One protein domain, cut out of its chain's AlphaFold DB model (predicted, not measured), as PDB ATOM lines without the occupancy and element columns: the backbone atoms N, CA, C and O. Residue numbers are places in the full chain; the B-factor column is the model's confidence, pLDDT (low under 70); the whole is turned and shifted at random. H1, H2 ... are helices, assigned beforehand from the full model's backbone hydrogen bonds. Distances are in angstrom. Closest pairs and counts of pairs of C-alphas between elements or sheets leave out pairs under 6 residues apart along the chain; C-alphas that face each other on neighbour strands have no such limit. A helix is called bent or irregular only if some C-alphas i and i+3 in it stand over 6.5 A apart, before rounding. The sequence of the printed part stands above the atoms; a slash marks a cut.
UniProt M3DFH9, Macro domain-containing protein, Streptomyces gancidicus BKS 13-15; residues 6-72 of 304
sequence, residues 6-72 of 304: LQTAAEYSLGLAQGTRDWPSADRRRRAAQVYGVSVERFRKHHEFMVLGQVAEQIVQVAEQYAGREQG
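AT A GLANCE: This is residues 6 to 72 of the 304 residues of the protein "Macro domain-containing protein" of Streptomyces gancidicus BKS 13-15 (UniProt M3DFH9). Two short helices, H1 and H2, stand side by side as a helical hairpin, and a much longer third helix, H3, crosses one side of that pair with its first part. The rest of H3 sticks out as a long arm: residues 56 to 72, of which 56 to 70 belong to H3, stand free and make much of the length, beside a small body of 50 residues spanning 25 by 20 by 15 A. The printed part has 67 residues, with three named helices in the order H1, H2, H3 and no named strand; the class is all helix. The whole is loose, with a radius of gyration of the C-alphas of 14.1 A, and elongated, spanning 46 by 25 by 15 A.

HOW THE PARTS SIT: Start with H1, residues 6 to 14, and go on to H2, residues 25 to 35: these two touch and form a hairpin, running opposite ways at a shallow tilt of 12 degrees. Look at Ala 9 and Ala 32 for their closest C-alphas, 4.3 A apart. Next comes H3, residues 40 to 70, which touches H2 with residues 40 to 44 alone; the closest C-alphas are those of Ala 33 and Val 40, 5.4 A apart, and the lines are about perpendicular at 87 degrees. Near residue 47 you will find a kink of 46 degrees in H3. Beyond it, H3 touches H1 with residues 48 to 55 alone; the closest C-alphas are those of Ala 10 and Val 51, 5.9 A apart, and the lines are about perpendicular at 85 degrees. The helix packing is mostly crossed, but only just, with 1 of the 3 touching pairs at a shallow tilt. In H1 and H2 every O i to N i+4 pair is within hydrogen-bond range; in H3 it is 24 of 27.

IN THESE COORDINATES: Find C-alpha 6 at (-1.136, 32.306, 5.845); from there H1 runs 12.1 A to C-alpha 14. Pick up H2 at C-alpha 25, at (-4.703, 19.553, 17.660), and read 15.6 A on to C-alpha 35. H3 begins at C-alpha 40 and ends at C-alpha 70, at (4.092, 52.547, 27.366), 41.5 A from its first. H3 is irregular, but only just: C-alphas 45 and 48 are 6.8 A apart.

THE WHOLE: The two C-alphas farthest apart are those of Ser 39 and Gly 72, at 46.3 A. The printed part has no cut. The link from H1 to H2, 10 residues, is short, and the link from H2 to H3, 4 residues, is tight. Mean pLDDT of the printed part is 83.5; look to residues 65 to 72, which are under 70, for the model's low confidence.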
ATOM      1  N   LEU A   6      -2.035  32.368   4.695       83.12
ATOM      2  CA  LEU A   6      -1.136  32.306   5.845       83.12
ATOM      3  C   LEU A   6      -1.828  32.692   7.155       83.12
ATOM      4  O   LEU A   6      -1.685  31.980   8.149       83.12
ATOM      5  N   GLN A   7      -2.617  33.768   7.153       86.00
ATOM      6  CA  GLN A   7      -3.365  34.185   8.336       86.00
ATOM      7  C   GLN A   7      -4.411  33.136   8.717       86.00
ATOM      8  O   GLN A   7      -4.439  32.683   9.858       86.00
ATOM      9  N   THR A   8      -5.218  32.692   7.756       88.75
ATOM     10  CA  THR A   8      -6.274  31.706   8.009       88.75
ATOM     11  C   THR A   8      -5.701  30.371   8.499       88.75
ATOM     12  O   THR A   8      -6.240  29.751   9.415       88.75
ATOM     13  N   ALA A   9      -4.570  29.921   7.949       89.81
ATOM     14  CA  ALA A   9      -3.912  28.706   8.418       89.81
ATOM     15  C   ALA A   9      -3.325  28.856   9.830       89.81
ATOM     16  O   ALA A   9      -3.374  27.899  10.607       89.81
ATOM     17  N   ALA A  10      -2.800  30.031  10.186       90.19
ATOM     18  CA  ALA A  10      -2.340  30.319  11.542       90.19
ATOM     19  C   ALA A  10      -3.493  30.315  12.547       90.19
ATOM     20  O   ALA A  10      -3.386  29.691  13.601       90.19
ATOM     21  N   GLU A  11      -4.610  30.951  12.195       92.19
ATOM     22  CA  GLU A  11      -5.810  31.003  13.028       92.19
ATOM     23  C   GLU A  11      -6.338  29.598  13.324       92.19
ATOM     24  O   GLU A  11      -6.612  29.279  14.478       92.19
ATOM     25  N   TYR A  12      -6.402  28.716  12.324       93.06
ATOM     26  CA  TYR A  12      -6.785  27.325  12.562       93.06
ATOM     27  C   TYR A  12      -5.730  26.545  13.350       93.06
ATOM     28  O   TYR A  12      -6.095  25.831  14.279       93.06
ATOM     29  N   SER A  13      -4.438  26.695  13.034       89.94
ATOM     30  CA  SER A  13      -3.352  25.972  13.724       89.94
ATOM     31  C   SER A  13      -3.299  26.297  15.218       89.94
ATOM     32  O   SER A  13      -3.063  25.412  16.038       89.94
ATOM     33  N   LEU A  14      -3.561  27.556  15.570       90.56
ATOM     34  CA  LEU A  14      -3.535  28.058  16.944       90.56
ATOM     35  C   LEU A  14      -4.908  27.991  17.637       90.56
ATOM     36  O   LEU A  14      -5.001  28.257  18.832       90.56
ATOM     37  N   GLY A  15      -5.973  27.607  16.923       89.69
ATOM     38  CA  GLY A  15      -7.346  27.585  17.447       89.69
ATOM     39  C   GLY A  15      -7.935  28.973  17.714       89.69
ATOM     40  O   GLY A  15      -8.771  29.124  18.598       89.69
ATOM     41  N   LEU A  16      -7.465  29.985  16.986       90.81
ATOM     42  CA  LEU A  16      -7.940  31.367  17.049       90.81
ATOM     43  C   LEU A  16      -9.073  31.637  16.048       90.81
ATOM     44  O   LEU A  16      -9.794  32.620  16.199       90.81
ATOM     45  N   ALA A  17      -9.262  30.763  15.054       89.56
ATOM     46  CA  ALA A  17     -10.424  30.824  14.177       89.56
ATOM     47  C   ALA A  17     -11.711  30.558  14.981       89.56
ATOM     48  O   ALA A  17     -11.733  29.710  15.882       89.56
ATOM     49  N   GLN A  18     -12.792  31.261  14.641       87.19
ATOM     50  CA  GLN A  18     -14.064  31.189  15.363       87.19
ATOM     51  C   GLN A  18     -14.536  29.734  15.543       87.19
ATOM     52  O   GLN A  18     -14.614  28.970  14.584       87.19
ATOM     53  N   GLY A  19     -14.833  29.350  16.789       88.38
ATOM     54  CA  GLY A  19     -15.339  28.014  17.131       88.38
ATOM     55  C   GLY A  19     -14.303  26.884  17.122       88.38
ATOM     56  O   GLY A  19     -14.686  25.730  17.285       88.38
ATOM     57  N   THR A  20     -13.008  27.180  16.952       89.81
ATOM     58  CA  THR A  20     -11.946  26.151  16.862       89.81
ATOM     59  C   THR A  20     -11.049  26.042  18.092       89.81
ATOM     60  O   THR A  20     -10.104  25.251  18.103       89.81
ATOM     61  N   ARG A  21     -11.346  26.810  19.145       86.31
ATOM     62  CA  ARG A  21     -10.552  26.863  20.381       86.31
ATOM     63  C   ARG A  21     -10.408  25.493  21.046       86.31
ATOM     64  O   ARG A  21      -9.301  25.121  21.422       86.31
ATOM     65  N   ASP A  22     -11.505  24.742  21.109       89.88
ATOM     66  CA  ASP A  22     -11.579  23.447  21.800       89.88
ATOM     67  C   ASP A  22     -11.351  22.253  20.862       89.88
ATOM     68  O   ASP A  22     -11.511  21.096  21.246       89.88
ATOM     69  N   TRP A  23     -10.981  22.511  19.604       89.06
ATOM     70  CA  TRP A  23     -10.722  21.438  18.655       89.06
ATOM     71  C   TRP A  23      -9.436  20.683  19.012       89.06
ATOM     72  O   TRP A  23      -8.413  21.303  19.338       89.06
ATOM     73  N   PRO A  24      -9.422  19.348  18.844       90.75
ATOM     74  CA  PRO A  24      -8.198  18.569  18.926       90.75
ATOM     75  C   PRO A  24      -7.114  19.121  17.991       90.75
ATOM     76  O   PRO A  24      -7.376  19.572  16.872       90.75
ATOM     77  N   SER A  25      -5.855  19.053  18.429       85.75
ATOM     78  CA  SER A  25      -4.703  19.553  17.660       85.75
ATOM     79  C   SER A  25      -4.599  18.933  16.261       85.75
ATOM     80  O   SER A  25      -4.218  19.613  15.308       85.75
ATOM     81  N   ALA A  26      -4.987  17.663  16.113       86.62
ATOM     82  CA  ALA A  26      -5.020  16.968  14.830       86.62
ATOM     83  C   ALA A  26      -6.046  17.570  13.852       86.62
ATOM     84  O   ALA A  26      -5.751  17.700  12.663       86.62
ATOM     85  N   ASP A  27      -7.215  17.983  14.343       89.25
ATOM     86  CA  ASP A  27      -8.295  18.534  13.520       89.25
ATOM     87  C   ASP A  27      -8.002  19.982  13.114       89.25
ATOM     88  O   ASP A  27      -8.173  20.348  11.948       89.25
ATOM     89  N   ARG A  28      -7.429  20.767  14.036       93.25
ATOM     90  CA  ARG A  28      -6.868  22.099  13.758       93.25
ATOM     91  C   ARG A  28      -5.804  22.056  12.665       93.25
ATOM     92  O   ARG A  28      -5.885  22.795  11.684       93.25
ATOM     93  N   ARG A  29      -4.857  21.118  12.776       91.94
ATOM     94  CA  ARG A  29      -3.807  20.905  11.770       91.94
ATOM     95  C   ARG A  29      -4.377  20.451  10.429       91.94
ATOM     96  O   ARG A  29      -3.946  20.939   9.387       91.94
ATOM     97  N   ARG A  30      -5.358  19.541  10.430       92.25
ATOM     98  CA  ARG A  30      -6.027  19.094   9.198       92.25
ATOM     99  C   ARG A  30      -6.703  20.264   8.491       92.25
ATOM    100  O   ARG A  30      -6.564  20.397   7.277       92.25
ATOM    101  N   ARG A  31      -7.384  21.132   9.241       94.06
ATOM    102  CA  ARG A  31      -8.043  22.313   8.685       94.06
ATOM    103  C   ARG A  31      -7.042  23.339   8.151       94.06
ATOM    104  O   ARG A  31      -7.234  23.838   7.048       94.06
ATOM    105  N   ALA A  32      -5.947  23.591   8.862       92.00
ATOM    106  CA  ALA A  32      -4.883  24.477   8.392       92.00
ATOM    107  C   ALA A  32      -4.183  23.950   7.121       92.00
ATOM    108  O   ALA A  32      -3.880  24.725   6.216       92.00
ATOM    109  N   ALA A  33      -4.000  22.632   6.997       92.44
ATOM    110  CA  ALA A  33      -3.465  22.011   5.785       92.44
ATOM    111  C   ALA A  33      -4.391  22.194   4.566       92.44
ATOM    112  O   ALA A  33      -3.908  22.457   3.464       92.44
ATOM    113  N   GLN A  34      -5.714  22.127   4.771       93.06
ATOM    114  CA  GLN A  34      -6.709  22.379   3.719       93.06
ATOM    115  C   GLN A  34      -6.632  23.809   3.171       93.06
ATOM    116  O   GLN A  34      -6.783  23.994   1.969       93.06
ATOM    117  N   VAL A  35      -6.350  24.804   4.020       92.00
ATOM    118  CA  VAL A  35      -6.195  26.211   3.602       92.00
ATOM    119  C   VAL A  35      -5.053  26.386   2.593       92.00
ATOM    120  O   VAL A  35      -5.142  27.225   1.702       92.00
ATOM    121  N   TYR A  36      -4.006  25.564   2.692       84.38
ATOM    122  CA  TYR A  36      -2.881  25.549   1.752       84.38
ATOM    123  C   TYR A  36      -3.047  24.551   0.594       84.38
ATOM    124  O   TYR A  36      -2.170  24.474  -0.263       84.38
ATOM    125  N   GLY A  37      -4.122  23.755   0.566       90.00
ATOM    126  CA  GLY A  37      -4.309  22.704  -0.440       90.00
ATOM    127  C   GLY A  37      -3.238  21.604  -0.392       90.00
ATOM    128  O   GLY A  37      -2.952  20.977  -1.410       90.00
ATOM    129  N   VAL A  38      -2.617  21.371   0.770       92.31
ATOM    130  CA  VAL A  38      -1.552  20.369   0.948       92.31
ATOM    131  C   VAL A  38      -1.993  19.231   1.868       92.31
ATOM    132  O   VAL A  38      -2.942  19.351   2.641       92.31
ATOM    133  N   SER A  39      -1.270  18.110   1.822       93.75
ATOM    134  CA  SER A  39      -1.488  17.016   2.770       93.75
ATOM    135  C   SER A  39      -1.117  17.425   4.201       93.75
ATOM    136  O   SER A  39      -0.210  18.233   4.422       93.75
ATOM    137  N   VAL A  40      -1.777  16.812   5.190       92.31
ATOM    138  CA  VAL A  40      -1.535  17.072   6.625       92.31
ATOM    139  C   VAL A  40      -0.071  16.834   7.005       92.31
ATOM    140  O   VAL A  40       0.514  17.612   7.754       92.31
ATOM    141  N   GLU A  41       0.548  15.795   6.445       89.88
ATOM    142  CA  GLU A  41       1.947  15.464   6.725       89.88
ATOM    143  C   GLU A  41       2.924  16.477   6.105       89.88
ATOM    144  O   GLU A  41       3.917  16.853   6.732       89.88
ATOM    145  N   ARG A  42       2.631  16.983   4.897       85.94
ATOM    146  CA  ARG A  42       3.433  18.048   4.275       85.94
ATOM    147  C   ARG A  42       3.284  19.367   5.027       85.94
ATOM    148  O   ARG A  42       4.270  20.096   5.167       85.94
ATOM    149  N   PHE A  43       2.080  19.659   5.515       92.44
ATOM    150  CA  PHE A  43       1.831  20.814   6.364       92.44
ATOM    151  C   PHE A  43       2.674  20.730   7.639       92.44
ATOM    152  O   PHE A  43       3.487  21.620   7.871       92.44
ATOM    153  N   ARG A  44       2.592  19.610   8.370       90.19
ATOM    154  CA  ARG A  44       3.347  19.363   9.611       90.19
ATOM    155  C   ARG A  44       4.852  19.572   9.460       90.19
ATOM    156  O   ARG A  44       5.494  20.166  10.316       90.19
ATOM    157  N   LYS A  45       5.429  19.066   8.367       84.81
ATOM    158  CA  LYS A  45       6.884  19.090   8.162       84.81
ATOM    159  C   LYS A  45       7.437  20.428   7.673       84.81
ATOM    160  O   LYS A  45       8.600  20.703   7.933       84.81
ATOM    161  N   HIS A  46       6.650  21.233   6.959       81.12
ATOM    162  CA  HIS A  46       7.187  22.403   6.246       81.12
ATOM    163  C   HIS A  46       6.387  23.686   6.481       81.12
ATOM    164  O   HIS A  46       6.967  24.735   6.736       81.12
ATOM    165  N   HIS A  47       5.058  23.618   6.407       85.38
ATOM    166  CA  HIS A  47       4.218  24.818   6.442       85.38
ATOM    167  C   HIS A  47       3.875  25.231   7.875       85.38
ATOM    168  O   HIS A  47       3.772  26.418   8.148       85.38
ATOM    169  N   GLU A  48       3.769  24.280   8.807       88.38
ATOM    170  CA  GLU A  48       3.502  24.564  10.221       88.38
ATOM    171  C   GLU A  48       4.646  25.387  10.837       88.38
ATOM    172  O   GLU A  48       4.392  26.387  11.501       88.38
ATOM    173  N   PHE A  49       5.905  25.061  10.522       85.31
ATOM    174  CA  PHE A  49       7.064  25.855  10.946       85.31
ATOM    175  C   PHE A  49       7.083  27.262  10.341       85.31
ATOM    176  O   PHE A  49       7.354  28.221  11.058       85.31
ATOM    177  N   MET A  50       6.774  27.396   9.047       85.31
ATOM    178  CA  MET A  50       6.681  28.697   8.373       85.31
ATOM    179  C   MET A  50       5.596  29.576   9.011       85.31
ATOM    180  O   MET A  50       5.846  30.729   9.349       85.31
ATOM    181  N   VAL A  51       4.403  29.012   9.219       87.25
ATOM    182  CA  VAL A  51       3.260  29.699   9.829       87.25
ATOM    183  C   VAL A  51       3.594  30.160  11.249       87.25
ATOM    184  O   VAL A  51       3.366  31.319  11.584       87.25
ATOM    185  N   LEU A  52       4.173  29.284  12.076       88.69
ATOM    186  CA  LEU A  52       4.566  29.634  13.442       88.69
ATOM    187  C   LEU A  52       5.711  30.653  13.482       88.69
ATOM    188  O   LEU A  52       5.700  31.528  14.345       88.69
ATOM    189  N   GLY A  53       6.659  30.577  12.544       80.06
ATOM    190  CA  GLY A  53       7.720  31.572  12.385       80.06
ATOM    191  C   GLY A  53       7.153  32.966  12.120       80.06
ATOM    192  O   GLY A  53       7.477  33.904  12.844       80.06
ATOM    193  N   GLN A  54       6.214  33.079  11.178       81.69
ATOM    194  CA  GLN A  54       5.580  34.358  10.856       81.69
ATOM    195  C   GLN A  54       4.754  34.911  12.023       81.69
ATOM    196  O   GLN A  54       4.760  36.112  12.286       81.69
ATOM    197  N   VAL A  55       4.048  34.041  12.753       87.50
ATOM    198  CA  VAL A  55       3.320  34.445  13.964       87.50
ATOM    199  C   VAL A  55       4.287  34.956  15.030       87.50
ATOM    200  O   VAL A  55       4.018  35.986  15.640       87.50
ATOM    201  N   ALA A  56       5.418  34.279  15.238       84.31
ATOM    202  CA  ALA A  56       6.427  34.710  16.200       84.31
ATOM    203  C   ALA A  56       7.002  36.090  15.844       84.31
ATOM    204  O   ALA A  56       7.089  36.948  16.718       84.31
ATOM    205  N   GLU A  57       7.315  36.339  14.569       78.62
ATOM    206  CA  GLU A  57       7.757  37.657  14.092       78.62
ATOM    207  C   GLU A  57       6.712  38.748  14.362       78.62
ATOM    208  O   GLU A  57       7.044  39.837  14.825       78.62
ATOM    209  N   GLN A  58       5.432  38.452  14.133       80.50
ATOM    210  CA  GLN A  58       4.345  39.401  14.377       80.50
ATOM    211  C   GLN A  58       4.117  39.664  15.868       80.50
ATOM    212  O   GLN A  58       3.833  40.797  16.247       80.50
ATOM    213  N   ILE A  59       4.273  38.652  16.725       84.88
ATOM    214  CA  ILE A  59       4.223  38.827  18.182       84.88
ATOM    215  C   ILE A  59       5.357  39.743  18.644       84.88
ATOM    216  O   ILE A  59       5.109  40.636  19.448       84.88
ATOM    217  N   VAL A  60       6.573  39.560  18.119       80.81
ATOM    218  CA  VAL A  60       7.712  40.439  18.424       80.81
ATOM    219  C   VAL A  60       7.416  41.871  17.983       80.81
ATOM    220  O   VAL A  60       7.519  42.781  18.798       80.81
ATOM    221  N   GLN A  61       6.942  42.067  16.751       76.12
ATOM    222  CA  GLN A  61       6.600  43.392  16.229       76.12
ATOM    223  C   GLN A  61       5.522  44.094  17.071       76.12
ATOM    224  O   GLN A  61       5.611  45.291  17.340       76.12
ATOM    225  N   VAL A  62       4.495  43.361  17.512       80.12
ATOM    226  CA  VAL A  62       3.447  43.903  18.387       80.12
ATOM    227  C   VAL A  62       4.005  44.202  19.779       80.12
ATOM    228  O   VAL A  62       3.718  45.263  20.321       80.12
ATOM    229  N   ALA A  63       4.835  43.328  20.350       75.50
ATOM    230  CA  ALA A  63       5.473  43.566  21.643       75.50
ATOM    231  C   ALA A  63       6.377  44.810  21.620       75.50
ATOM    232  O   ALA A  63       6.340  45.602  22.557       75.50
ATOM    233  N   GLU A  64       7.115  45.034  20.532       73.44
ATOM    234  CA  GLU A  64       7.907  46.249  20.306       73.44
ATOM    235  C   GLU A  64       7.018  47.501  20.198       73.44
ATOM    236  O   GLU A  64       7.321  48.533  20.795       73.44
ATOM    237  N   GLN A  65       5.875  47.413  19.508       69.44
ATOM    238  CA  GLN A  65       4.903  48.512  19.422       69.44
ATOM    239  C   GLN A  65       4.229  48.821  20.766       69.44
ATOM    240  O   GLN A  65       3.966  49.986  21.062       69.44
ATOM    241  N   TYR A  66       3.932  47.807  21.580       62.59
ATOM    242  CA  TYR A  66       3.380  47.995  22.923       62.59
ATOM    243  C   TYR A  66       4.425  48.558  23.892       62.59
ATOM    244  O   TYR A  66       4.107  49.494  24.622       62.59
ATOM    245  N   ALA A  67       5.675  48.088  23.828       61.69
ATOM    246  CA  ALA A  67       6.791  48.683  24.566       61.69
ATOM    247  C   ALA A  67       7.008  50.160  24.180       61.69
ATOM    248  O   ALA A  67       7.249  50.997  25.046       61.69
ATOM    249  N   GLY A  68       6.825  50.507  22.899       51.44
ATOM    250  CA  GLY A  68       6.845  51.895  22.428       51.44
ATOM    251  C   GLY A  68       5.635  52.738  22.864       51.44
ATOM    252  O   GLY A  68       5.752  53.954  22.982       51.44
ATOM    253  N   ARG A  69       4.474  52.125  23.145       51.59
ATOM    254  CA  ARG A  69       3.263  52.828  23.620       51.59
ATOM    255  C   ARG A  69       3.275  53.114  25.118       51.59
ATOM    256  O   ARG A  69       2.797  54.173  25.509       51.59
ATOM    257  N   GLU A  70       3.853  52.240  25.942       49.78
ATOM    258  CA  GLU A  70       4.092  52.547  27.366       49.78
ATOM    259  C   GLU A  70       5.126  53.674  27.549       49.78
ATOM    260  O   GLU A  70       5.106  54.381  28.552       49.78
ATOM    261  N   GLN A  71       5.969  53.920  26.540       47.28
ATOM    262  CA  GLN A  71       6.900  55.055  26.482       47.28
ATOM    263  C   GLN A  71       6.286  56.339  25.880       47.28
ATOM    264  O   GLN A  71       6.946  57.378  25.835       47.28
ATOM    265  N   GLY A  72       5.010  56.315  25.474       41.94
ATOM    266  CA  GLY A  72       4.303  57.392  24.762       41.94
ATOM    267  C   GLY A  72       3.963  58.662  25.559       41.94
ATOM    268  O   GLY A  72       3.140  59.451  25.100       41.94
TER     269      GLY A  72